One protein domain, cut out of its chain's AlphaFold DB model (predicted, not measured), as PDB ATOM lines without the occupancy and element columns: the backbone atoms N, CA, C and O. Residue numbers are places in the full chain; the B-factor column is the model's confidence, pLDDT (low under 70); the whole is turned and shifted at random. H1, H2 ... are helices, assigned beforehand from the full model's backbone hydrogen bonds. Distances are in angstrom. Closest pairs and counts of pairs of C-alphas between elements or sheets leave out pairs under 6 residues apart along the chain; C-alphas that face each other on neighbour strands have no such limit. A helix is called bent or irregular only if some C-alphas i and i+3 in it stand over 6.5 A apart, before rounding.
ATOM      1  N   GLU A  86     -38.686   6.220  29.975       72.75
ATOM      2  CA  GLU A  86     -37.978   5.075  29.390       72.75
ATOM      3  C   GLU A  86     -37.396   5.395  28.002       72.75
ATOM      4  O   GLU A  86     -36.345   4.879  27.612       72.75
ATOM      5  N   CYS A  87     -38.031   6.307  27.271       74.75
ATOM      6  CA  CYS A  87     -37.631   6.743  25.942       74.75
ATOM      7  C   CYS A  87     -36.546   7.823  25.949       74.75
ATOM      8  O   CYS A  87     -35.995   8.136  24.891       74.75
ATOM      9  N   LEU A  88     -36.225   8.407  27.106       77.12
ATOM     10  CA  LEU A  88     -35.426   9.630  27.190       77.12
ATOM     11  C   LEU A  88     -34.028   9.467  26.575       77.12
ATOM     12  O   LEU A  88     -33.570  10.335  25.831       77.12
ATOM     13  N   GLY A  89     -33.365   8.332  26.822       70.94
ATOM     14  CA  GLY A  89     -32.046   8.054  26.244       70.94
ATOM     15  C   GLY A  89     -32.055   8.026  24.710       70.94
ATOM     16  O   GLY A  89     -31.142   8.554  24.074       70.94
ATOM     17  N   TYR A  90     -33.106   7.458  24.108       74.00
ATOM     18  CA  TYR A  90     -33.286   7.438  22.655       74.00
ATOM     19  C   TYR A  90     -33.703   8.806  22.121       74.00
ATOM     20  O   TYR A  90     -33.204   9.226  21.080       74.00
ATOM     21  N   LEU A  91     -34.559   9.520  22.855       85.94
ATOM     22  CA  LEU A  91     -35.003  10.857  22.488       85.94
ATOM     23  C   LEU A  91     -33.820  11.813  22.370       85.94
ATOM     24  O   LEU A  91     -33.659  12.440  21.332       85.94
ATOM     25  N   LEU A  92     -32.955  11.878  23.387       84.25
ATOM     26  CA  LEU A  92     -31.796  12.771  23.369       84.25
ATOM     27  C   LEU A  92     -30.860  12.458  22.199       84.25
ATOM     28  O   LEU A  92     -30.352  13.367  21.544       84.25
ATOM     29  N   ARG A  93     -30.672  11.168  21.892       79.44
ATOM     30  CA  ARG A  93     -29.884  10.752  20.733       79.44
ATOM     31  C   ARG A  93     -30.530  11.184  19.418       79.44
ATOM     32  O   ARG A  93     -29.832  11.695  18.550       79.44
ATOM     33  N   TYR A  94     -31.838  10.998  19.268       86.44
ATOM     34  CA  TYR A  94     -32.555  11.439  18.075       86.44
ATOM     35  C   TYR A  94     -32.524  12.949  17.921       86.44
ATOM     36  O   TYR A  94     -32.258  13.409  16.821       86.44
ATOM     37  N   MET A  95     -32.697  13.710  18.998       90.31
ATOM     38  CA  MET A  95     -32.573  15.166  18.972       90.31
ATOM     39  C   MET A  95     -31.176  15.587  18.504       90.31
ATOM     40  O   MET A  95     -31.062  16.366  17.566       90.31
ATOM     41  N   GLU A  96     -30.111  15.014  19.077       86.56
ATOM     42  CA  GLU A  96     -28.714  15.285  18.687       86.56
ATOM     43  C   GLU A  96     -28.467  15.032  17.195       86.56
ATOM     44  O   GLU A  96     -27.809  15.829  16.514       86.56
ATOM     45  N   THR A  97     -28.992  13.913  16.696       84.25
ATOM     46  CA  THR A  97     -28.862  13.498  15.304       84.25
ATOM     47  C   THR A  97     -29.694  14.357  14.360       84.25
ATOM     48  O   THR A  97     -29.215  14.723  13.291       84.25
ATOM     49  N   LEU A  98     -30.923  14.685  14.750       90.00
ATOM     50  CA  LEU A  98     -31.883  15.385  13.909       90.00
ATOM     51  C   LEU A  98     -31.698  16.905  13.909       90.00
ATOM     52  O   LEU A  98     -32.178  17.568  13.001       90.00
ATOM     53  N   ALA A  99     -30.977  17.455  14.887       92.44
ATOM     54  CA  ALA A  99     -30.785  18.896  15.051       92.44
ATOM     55  C   ALA A  99     -30.101  19.601  13.864       92.44
ATOM     56  O   ALA A  99     -30.084  20.822  13.827       92.44
ATOM     57  N   VAL A 100     -29.516  18.863  12.915       89.19
ATOM     58  CA  VAL A 100     -28.896  19.441  11.709       89.19
ATOM     59  C   VAL A 100     -29.867  19.593  10.532       89.19
ATOM     60  O   VAL A 100     -29.464  20.125   9.504       89.19
ATOM     61  N   PHE A 101     -31.101  19.096  10.658       90.50
ATOM     62  CA  PHE A 101     -32.088  19.075   9.576       90.50
ATOM     63  C   PHE A 101     -33.223  20.052   9.855       90.50
ATOM     64  O   PHE A 101     -33.860  19.991  10.909       90.50
ATOM     65  N   GLU A 102     -33.518  20.923   8.896       93.19
ATOM     66  CA  GLU A 102     -34.556  21.951   9.033       93.19
ATOM     67  C   GLU A 102     -35.953  21.335   9.188       93.19
ATOM     68  O   GLU A 102     -36.752  21.754  10.030       93.19
ATOM     69  N   SER A 103     -36.239  20.283   8.424       94.19
ATOM     70  CA  SER A 103     -37.467  19.492   8.491       94.19
ATOM     71  C   SER A 103     -37.697  18.886   9.867       94.19
ATOM     72  O   SER A 103     -38.845  18.718  10.264       94.19
ATOM     73  N   ALA A 104     -36.634  18.596  10.622       95.38
ATOM     74  CA  ALA A 104     -36.752  18.165  12.004       95.38
ATOM     75  C   ALA A 104     -36.940  19.350  12.949       95.38
ATOM     76  O   ALA A 104     -37.913  19.383  13.696       95.38
ATOM     77  N   THR A 105     -36.027  20.321  12.933       96.44
ATOM     78  CA  THR A 105     -35.980  21.407  13.928       96.44
ATOM     79  C   THR A 105     -37.188  22.343  13.846       96.44
ATOM     80  O   THR A 105     -37.649  22.870  14.862       96.44
ATOM     81  N   SER A 106     -37.767  22.507  12.656       96.25
ATOM     82  CA  SER A 106     -39.003  23.266  12.457       96.25
ATOM     83  C   SER A 106     -40.261  22.503  12.901       96.25
ATOM     84  O   SER A 106     -41.269  23.147  13.234       96.25
ATOM     85  N   HIS A 107     -40.202  21.168  12.974       97.56
ATOM     86  CA  HIS A 107     -41.356  20.305  13.215       97.56
ATOM     87  C   HIS A 107     -41.888  20.413  14.660       97.56
ATOM     88  O   HIS A 107     -41.102  20.470  15.616       97.56
ATOM     89  N   PRO A 108     -43.223  20.378  14.873       97.12
ATOM     90  CA  PRO A 108     -43.821  20.432  16.209       97.12
ATOM     91  C   PRO A 108     -43.306  19.357  17.169       97.12
ATOM     92  O   PRO A 108     -43.085  19.647  18.343       97.12
ATOM     93  N   TRP A 109     -43.064  18.138  16.676       96.44
ATOM     94  CA  TRP A 109     -42.503  17.049  17.485       96.44
ATOM     95  C   TRP A 109     -41.148  17.423  18.101       96.44
ATOM     96  O   TRP A 109     -40.956  17.222  19.298       96.44
ATOM     97  N   PHE A 110     -40.234  18.008  17.321       96.81
ATOM     98  CA  PHE A 110     -38.893  18.352  17.795       96.81
ATOM     99  C   PHE A 110     -38.957  19.463  18.846       96.81
ATOM    100  O   PHE A 110     -38.338  19.367  19.900       96.81
ATOM    101  N   LYS A 111     -39.786  20.486  18.612       96.38
ATOM    102  CA  LYS A 111     -40.030  21.565  19.583       96.38
ATOM    103  C   LYS A 111     -40.649  21.036  20.880       96.38
ATOM    104  O   LYS A 111     -40.205  21.411  21.962       96.38
ATOM    105  N   LYS A 112     -41.627  20.123  20.779       96.25
ATOM    106  CA  LYS A 112     -42.245  19.444  21.933       96.25
ATOM    107  C   LYS A 112     -41.202  18.634  22.708       96.25
ATOM    108  O   LYS A 112     -41.150  18.724  23.930       96.25
ATOM    109  N   ALA A 113     -40.362  17.874  22.005       95.12
ATOM    110  CA  ALA A 113     -39.283  17.084  22.593       95.12
ATOM    111  C   ALA A 113     -38.248  17.960  23.304       95.12
ATOM    112  O   ALA A 113     -37.856  17.650  24.427       95.12
ATOM    113  N   LEU A 114     -37.836  19.068  22.685       95.19
ATOM    114  CA  LEU A 114     -36.883  20.005  23.273       95.19
ATOM    115  C   LEU A 114     -37.445  20.655  24.541       95.19
ATOM    116  O   LEU A 114     -36.778  20.662  25.571       95.19
ATOM    117  N   ALA A 115     -38.694  21.128  24.492       94.88
ATOM    118  CA  ALA A 115     -39.373  21.696  25.655       94.88
ATOM    119  C   ALA A 115     -39.521  20.674  26.794       94.88
ATOM    120  O   ALA A 115     -39.344  21.010  27.962       94.88
ATOM    121  N   TRP A 116     -39.802  19.413  26.459       93.62
ATOM    122  CA  TRP A 116     -39.863  18.338  27.444       93.62
ATOM    123  C   TRP A 116     -38.490  18.043  28.067       93.62
ATOM    124  O   TRP A 116     -38.388  17.912  29.285       93.62
ATOM    125  N   LEU A 117     -37.419  18.010  27.261       91.31
ATOM    126  CA  LEU A 117     -36.046  17.820  27.744       91.31
ATOM    127  C   LEU A 117     -35.572  18.969  28.648       91.31
ATOM    128  O   LEU A 117     -34.867  18.717  29.625       91.31
ATOM    129  N   ALA A 118     -35.999  20.203  28.372       92.06
ATOM    130  CA  ALA A 118     -35.701  21.362  29.211       92.06
ATOM    131  C   ALA A 118     -36.242  21.209  30.645       92.06
ATOM    132  O   ALA A 118     -35.643  21.722  31.584       92.06
ATOM    133  N   GLY A 119     -37.312  20.429  30.841       92.75
ATOM    134  CA  GLY A 119     -37.846  20.107  32.170       92.75
ATOM    135  C   GLY A 119     -36.901  19.288  33.058       92.75
ATOM    136  O   GLY A 119     -37.131  19.194  34.263       92.75
ATOM    137  N   PHE A 120     -35.837  18.710  32.493       91.31
ATOM    138  CA  PHE A 120     -34.803  17.989  33.241       91.31
ATOM    139  C   PHE A 120     -33.568  18.841  33.541       91.31
ATOM    140  O   PHE A 120     -32.640  18.347  34.182       91.31
ATOM    141  N   VAL A 121     -33.519  20.092  33.080       92.88
ATOM    142  CA  VAL A 121     -32.405  21.005  33.350       92.88
ATOM    143  C   VAL A 121     -32.641  21.690  34.694       92.88
ATOM    144  O   VAL A 121     -33.676  22.318  34.909       92.88
ATOM    145  N   ASP A 122     -31.699  21.530  35.621       93.69
ATOM    146  CA  ASP A 122     -31.766  22.166  36.936       93.69
ATOM    147  C   ASP A 122     -31.284  23.631  36.909       93.69
ATOM    148  O   ASP A 122     -30.867  24.164  35.881       93.69
ATOM    149  N   ALA A 123     -31.333  24.296  38.067       93.62
ATOM    150  CA  ALA A 123     -30.886  25.682  38.213       93.62
ATOM    151  C   ALA A 123     -29.380  25.884  37.944       93.62
ATOM    152  O   ALA A 123     -28.967  27.003  37.651       93.62
ATOM    153  N   ASP A 124     -28.576  24.817  38.016       92.38
ATOM    154  CA  ASP A 124     -27.145  24.834  37.698       92.38
ATOM    155  C   ASP A 124     -26.888  24.597  36.193       92.38
ATOM    156  O   ASP A 124     -25.736  24.534  35.759       92.38
ATOM    157  N   GLY A 125     -27.947  24.440  35.389       91.94
ATOM    158  CA  GLY A 125     -27.861  24.145  33.959       91.94
ATOM    159  C   GLY A 125     -27.523  22.685  33.649       91.94
ATOM    160  O   GLY A 125     -27.139  22.368  32.523       91.94
ATOM    161  N   LEU A 126     -27.634  21.777  34.622       91.25
ATOM    162  CA  LEU A 126     -27.342  20.359  34.432       91.25
ATOM    163  C   LEU A 126     -28.607  19.579  34.079       91.25
ATOM    164  O   LEU A 126     -29.607  19.623  34.793       91.25
ATOM    165  N   CYS A 127     -28.533  18.779  33.015       89.88
ATOM    166  CA  CYS A 127     -29.604  17.870  32.615       89.88
ATOM    167  C   CYS A 127     -29.621  16.629  33.525       89.88
ATOM    168  O   CYS A 127     -28.846  15.677  33.350       89.88
ATOM    169  N   ARG A 128     -30.501  16.640  34.531       87.62
ATOM    170  CA  ARG A 128     -30.682  15.574  35.522       87.62
ATOM    171  C   ARG A 128     -31.841  14.664  35.160       87.62
ATOM    172  O   ARG A 128     -32.976  14.821  35.597       87.62
ATOM    173  N   ILE A 129     -31.499  13.633  34.406       80.94
ATOM    174  CA  ILE A 129     -32.421  12.562  34.046       80.94
ATOM    175  C   ILE A 129     -32.722  11.696  35.289       80.94
ATOM    176  O   ILE A 129     -31.777  11.342  36.016       80.94
ATOM    177  N   PRO A 130     -33.994  11.322  35.538       78.31
ATOM    178  CA  PRO A 130     -34.364  10.397  36.602       78.31
ATOM    179  C   PRO A 130     -33.602   9.077  36.483       78.31
ATOM    180  O   PRO A 130     -33.316   8.585  35.390       78.31
ATOM    181  N   ARG A 131     -33.244   8.474  37.616       72.31
ATOM    182  CA  ARG A 131     -32.461   7.230  37.614       72.31
ATOM    183  C   ARG A 131     -33.238   6.088  36.958       72.31
ATOM    184  O   ARG A 131     -32.642   5.203  36.359       72.31
ATOM    185  N   GLU A 132     -34.555   6.135  37.051       71.00
ATOM    186  CA  GLU A 132     -35.518   5.159  36.556       71.00
ATOM    187  C   GLU A 132     -35.552   5.163  35.025       71.00
ATOM    188  O   GLU A 132     -35.480   4.104  34.411       71.00
ATOM    189  N   SER A 133     -35.490   6.350  34.411       69.56
ATOM    190  CA  SER A 133     -35.319   6.554  32.961       69.56
ATOM    191  C   SER A 133     -34.043   5.926  32.400       69.56
ATOM    192  O   SER A 133     -33.882   5.742  31.197       69.56
ATOM    193  N   LEU A 134     -33.084   5.646  33.282       61.56
ATOM    194  CA  LEU A 134     -31.777   5.108  32.948       61.56
ATOM    195  C   LEU A 134     -31.675   3.592  33.194       61.56
ATOM    196  O   LEU A 134     -30.589   3.032  33.001       61.56
ATOM    197  N   MET A 135     -32.760   2.942  33.634       49.56
ATOM    198  CA  MET A 135     -32.840   1.511  33.933       49.56
ATOM    199  C   MET A 135     -33.861   0.831  33.006       49.56
ATOM    200  O   MET A 135     -35.055   1.056  33.127       49.56
ATOM    201  N   GLY A 136     -33.406  -0.041  32.100       46.84
ATOM    202  CA  GLY A 136     -34.275  -0.799  31.187       46.84
ATOM    203  C   GLY A 136     -33.696  -2.171  30.810       46.84
ATOM    204  O   GLY A 136     -32.483  -2.381  30.881       46.84
ATOM    205  N   LYS A 137     -34.566  -3.124  30.432       36.78
ATOM    206  CA  LYS A 137     -34.214  -4.475  29.937       36.78
ATOM    207  C   LYS A 137     -34.213  -4.499  28.394       36.78
ATOM    208  O   LYS A 137     -35.283  -4.438  27.803       36.78
ATOM    209  N   GLY A 138     -33.054  -4.672  27.741       37.09
ATOM    210  CA  GLY A 138     -32.950  -4.933  26.283       37.09
ATOM    211  C   GLY A 138     -31.942  -4.046  25.522       37.09
ATOM    212  O   GLY A 138     -31.547  -3.003  26.021       37.09
ATOM    213  N   ASN A 139     -31.458  -4.487  24.348       33.03
ATOM    214  CA  ASN A 139     -30.127  -4.141  23.812       33.03
ATOM    215  C   ASN A 139     -29.947  -2.841  22.961       33.03
ATOM    216  O   ASN A 139     -30.556  -2.698  21.911       33.03
ATOM    217  N   TRP A 140     -28.998  -1.984  23.387       57.22
ATOM    218  CA  TRP A 140     -27.799  -1.384  22.724       57.22
ATOM    219  C   TRP A 140     -27.739  -0.895  21.259       57.22
ATOM    220  O   TRP A 140     -27.638  -1.741  20.383       57.22
ATOM    221  N   ILE A 141     -27.455   0.415  21.062       37.88
ATOM    222  CA  ILE A 141     -26.532   1.029  20.059       37.88
ATOM    223  C   ILE A 141     -26.042   2.409  20.612       37.88
ATOM    224  O   ILE A 141     -26.729   3.411  20.465       37.88
ATOM    225  N   LEU A 142     -25.050   2.493  21.511       32.31
ATOM    226  CA  LEU A 142     -23.678   3.010  21.269       32.31
ATOM    227  C   LEU A 142     -22.719   2.568  22.405       32.31
ATOM    228  O   LEU A 142     -21.723   3.220  22.697       32.31
ATOM    229  N   GLY A 143     -23.013   1.448  23.076       35.59
ATOM    230  CA  GLY A 143     -21.962   0.756  23.817       35.59
ATOM    231  C   GLY A 143     -21.887   0.885  25.348       35.59
ATOM    232  O   GLY A 143     -20.754   0.856  25.812       35.59
ATOM    233  N   ARG A 144     -22.986   0.970  26.137       37.34
ATOM    234  CA  ARG A 144     -23.147   0.235  27.438       37.34
ATOM    235  C   ARG A 144     -24.368   0.598  28.295       37.34
ATOM    236  O   ARG A 144     -24.373   1.619  28.973       37.34
ATOM    237  N   LEU A 145     -25.300  -0.356  28.432       46.53
ATOM    238  CA  LEU A 145     -26.075  -0.542  29.664       46.53
ATOM    239  C   LEU A 145     -26.176  -2.038  29.987       46.53
ATOM    240  O   LEU A 145     -26.903  -2.790  29.345       46.53
ATOM    241  N   GLY A 146     -25.395  -2.477  30.972       40.31
ATOM    242  CA  GLY A 146     -25.783  -3.623  31.784       40.31
ATOM    243  C   GLY A 146     -26.783  -3.131  32.826       40.31
ATOM    244  O   GLY A 146     -26.647  -2.006  33.309       40.31
ATOM    245  N   ALA A 147     -27.775  -3.953  33.153       43.28
ATOM    246  CA  ALA A 147     -28.774  -3.716  34.194       43.28
ATOM    247  C   ALA A 147     -28.156  -3.761  35.611       43.28
ATOM    248  O   ALA A 147     -28.557  -4.560  36.449       43.28
ATOM    249  N   ALA A 148     -27.125  -2.952  35.859       48.28
ATOM    250  CA  ALA A 148     -26.488  -2.814  37.159       48.28
ATOM    251  C   ALA A 148     -26.938  -1.505  37.811       48.28
ATOM    252  O   ALA A 148     -27.072  -0.480  37.135       48.28
ATOM    253  N   GLU A 149     -27.136  -1.535  39.128       56.00
ATOM    254  CA  GLU A 149     -27.376  -0.336  39.923       56.00
ATOM    255  C   GLU A 149     -26.351   0.753  39.587       56.00
ATOM    256  O   GLU A 149     -25.134   0.547  39.608       56.00
ATOM    257  N   LEU A 150     -26.842   1.951  39.273       63.59
ATOM    258  CA  LEU A 150     -25.958   3.078  38.996       63.59
ATOM    259  C   LEU A 150     -25.264   3.531  40.276       63.59
ATOM    260  O   LEU A 150     -25.914   4.072  41.165       63.59
ATOM    261  N   SER A 151     -23.943   3.364  40.351       74.75
ATOM    262  CA  SER A 151     -23.151   4.036  41.383       74.75
ATOM    263  C   SER A 151     -23.306   5.566  41.267       74.75
ATOM    264  O   SER A 151     -23.498   6.066  40.149       74.75
ATOM    265  N   PRO A 152     -23.132   6.341  42.357       78.69
ATOM    266  CA  PRO A 152     -23.160   7.808  42.298       78.69
ATOM    267  C   PRO A 152     -22.194   8.390  41.254       78.69
ATOM    268  O   PRO A 152     -22.518   9.340  40.540       78.69
ATOM    269  N   ARG A 153     -21.016   7.769  41.091       78.94
ATOM    270  CA  ARG A 153     -20.029   8.160  40.075       78.94
ATOM    271  C   ARG A 153     -20.557   7.950  38.656       78.94
ATOM    272  O   ARG A 153     -20.334   8.799  37.795       78.94
ATOM    273  N   THR A 154     -21.229   6.830  38.399       74.56
ATOM    274  CA  THR A 154     -21.817   6.532  37.086       74.56
ATOM    275  C   THR A 154     -22.978   7.473  36.781       74.56
ATOM    276  O   THR A 154     -23.069   7.966  35.662       74.56
ATOM    277  N   TYR A 155     -23.817   7.775  37.775       79.81
ATOM    278  CA  TYR A 155     -24.908   8.738  37.627       79.81
ATOM    279  C   TYR A 155     -24.384  10.131  37.253       79.81
ATOM    280  O   TYR A 155     -24.807  10.692  36.247       79.81
ATOM    281  N   ARG A 156     -23.369  10.641  37.965       81.94
ATOM    282  CA  ARG A 156     -22.749  11.938  37.645       81.94
ATOM    283  C   ARG A 156     -22.197  11.995  36.217       81.94
ATOM    284  O   ARG A 156     -22.387  12.995  35.536       81.94
ATOM    285  N   LYS A 157     -21.539  10.929  35.743       79.81
ATOM    286  CA  LYS A 157     -21.059  10.857  34.349       79.81
ATOM    287  C   LYS A 157     -22.203  10.986  33.342       79.81
ATOM    288  O   LYS A 157     -22.031  11.654  32.333       79.81
ATOM    289  N   ARG A 158     -23.355  10.379  33.627       77.94
ATOM    290  CA  ARG A 158     -24.532  10.434  32.751       77.94
ATOM    291  C   ARG A 158     -25.191  11.802  32.736       77.94
ATOM    292  O   ARG A 158     -25.576  12.244  31.666       77.94
ATOM    293  N   VAL A 159     -25.262  12.482  33.880       84.62
ATOM    294  CA  VAL A 159     -25.712  13.883  33.941       84.62
ATOM    295  C   VAL A 159     -24.828  14.754  33.049       84.62
ATOM    296  O   VAL A 159     -25.339  15.497  32.218       84.62
ATOM    297  N   LEU A 160     -23.502  14.613  33.152       84.81
ATOM    298  CA  LEU A 160     -22.567  15.361  32.304       84.81
ATOM    299  C   LEU A 160     -22.731  15.023  30.815       84.81
ATOM    300  O   LEU A 160     -22.759  15.928  29.989       84.81
ATOM    301  N   GLU A 161     -22.868  13.741  30.467       83.12
ATOM    302  CA  GLU A 161     -23.081  13.311  29.080       83.12
ATOM    303  C   GLU A 161     -24.404  13.839  28.509       83.12
ATOM    304  O   GLU A 161     -24.432  14.352  27.393       83.12
ATOM    305  N   ALA A 162     -25.491  13.745  29.275       84.62
ATOM    306  CA  ALA A 162     -26.799  14.234  28.865       84.62
ATOM    307  C   ALA A 162     -26.800  15.753  28.674       84.62
ATOM    308  O   ALA A 162     -27.309  16.247  27.672       84.62
ATOM    309  N   THR A 163     -26.159  16.473  29.600       89.00
ATOM    310  CA  THR A 163     -25.975  17.925  29.510       89.00
ATOM    311  C   THR A 163     -25.198  18.284  28.245       89.00
ATOM    312  O   THR A 163     -25.680  19.066  27.437       89.00
ATOM    313  N   ALA A 164     -24.045  17.648  28.008       87.50
ATOM    314  CA  ALA A 164     -23.233  17.915  26.823       87.50
ATOM    315  C   ALA A 164     -24.001  17.657  25.514       87.50
ATOM    316  O   ALA A 164     -23.916  18.453  24.583       87.50
ATOM    317  N   ARG A 165     -24.783  16.573  25.437       87.12
ATOM    318  CA  ARG A 165     -25.614  16.271  24.261       87.12
ATOM    319  C   ARG A 165     -26.724  17.296  24.049       87.12
ATOM    320  O   ARG A 165     -26.958  17.676  22.908       87.12
ATOM    321  N   LEU A 166     -27.388  17.751  25.114       90.38
ATOM    322  CA  LEU A 166     -28.418  18.785  25.006       90.38
ATOM    323  C   LEU A 166     -27.816  20.113  24.528       90.38
ATOM    324  O   LEU A 166     -28.331  20.701  23.586       90.38
ATOM    325  N   MET A 167     -26.659  20.509  25.063       90.75
ATOM    326  CA  MET A 167     -25.943  21.700  24.590       90.75
ATOM    327  C   MET A 167     -25.539  21.585  23.112       90.75
ATOM    328  O   MET A 167     -25.589  22.565  22.376       90.75
ATOM    329  N   LEU A 168     -25.154  20.387  22.645       88.06
ATOM    330  CA  LEU A 168     -24.883  20.144  21.223       88.06
ATOM    331  C   LEU A 168     -26.136  20.276  20.353       88.06
ATOM    332  O   LEU A 168     -26.018  20.684  19.201       88.06
ATOM    333  N   VAL A 169     -27.311  19.907  20.870       90.56
ATOM    334  CA  VAL A 169     -28.590  20.149  20.189       90.56
ATOM    335  C   VAL A 169     -28.842  21.648  20.102       90.56
ATOM    336  O   VAL A 169     -29.051  22.148  19.007       90.56
ATOM    337  N   GLU A 170     -28.772  22.361  21.224       91.25
ATOM    338  CA  GLU A 170     -29.071  23.795  21.304       91.25
ATOM    339  C   GLU A 170     -28.144  24.647  20.434       91.25
ATOM    340  O   GLU A 170     -28.620  25.520  19.716       91.25
ATOM    341  N   ASN A 171     -26.841  24.351  20.421       89.19
ATOM    342  CA  ASN A 171     -25.858  25.052  19.588       89.19
ATOM    343  C   ASN A 171     -26.159  24.918  18.082       89.19
ATOM    344  O   ASN A 171     -25.866  25.808  17.298       89.19
ATOM    345  N   LYS A 172     -26.792  23.821  17.652       86.25
ATOM    346  CA  LYS A 172     -27.199  23.648  16.247       86.25
ATOM    347  C   LYS A 172     -28.460  24.438  15.880       86.25
ATOM    348  O   LYS A 172     -28.798  24.496  14.702       86.25
ATOM    349  N   LEU A 173     -29.175  24.991  16.863       87.31
ATOM    350  CA  LEU A 173     -30.400  25.769  16.653       87.31
ATOM    351  C   LEU A 173     -30.150  27.283  16.580       87.31
ATOM    352  O   LEU A 173     -31.072  28.013  16.218       87.31
TER     353      LEU A 173
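Overview. This is residues 86 to 173 of the 174 residues of an uncharacterized protein of bacterium (UniProt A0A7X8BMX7). Three helices make a small triangle: H1 packs on H3 and on the long H4, while H3 and H4 are only near each other, and the short H2 makes the turn from H1 to H3. From the end of H3 a long winding loop, residues 119 to 151, runs round to the far end of H4. The printed part has 88 residues with four named helices, H1, H2, H3, H4 in that order, and no named strand: the class is all helix. It is compact, with a radius of gyration of the C-alphas of 13.3 A, yet flat, spanning 38 by 31 by 17 A.

Arrangement. Begin at H1, residues 86 to 98, and look at its residues 91 to 95, which alone touch H3, residues 108 to 118; the closest C-alphas, of Met 95 and Phe 110, are 7.2 A apart. These two run opposite ways at a steep tilt of 62 degrees. With residues 92 to 96 alone, H1 touches residues 162 to 169 of H4, residues 152 to 171; the closest C-alphas, of Glu 96 and Val 169, are 5.1 A apart. They run the same way at 36 degrees, only just a steep tilt. H2, residues 102 to 105, is close to H1 but not clearly touching; their closest C-alphas, of Leu 98 and Ala 104, are 5.9 A apart. In H3 and H4 every O i to N i+4 pair is within hydrogen-bond range, in H1 8 of 9, and H2 is too short for one.

Along the chain. Find C-alpha 86 at (-37.978, 5.075, 29.390); from there H1 runs 19.6 A to C-alpha 98. It is irregular: C-alphas 86 and 89 are 7.3 A apart. H3 runs 15.4 A; H4 runs 28.6 A, ending at C-alpha 171 at (-25.858, 25.052, 19.588).

Size, cuts and confidence. The C-alphas farthest apart, of Ser 103 and Ser 151, are 39.1 A apart. The printed part has no cut; the link from H3 to H4 is long, 33 residues. Look along residues 133 to 150 for pLDDT under 70.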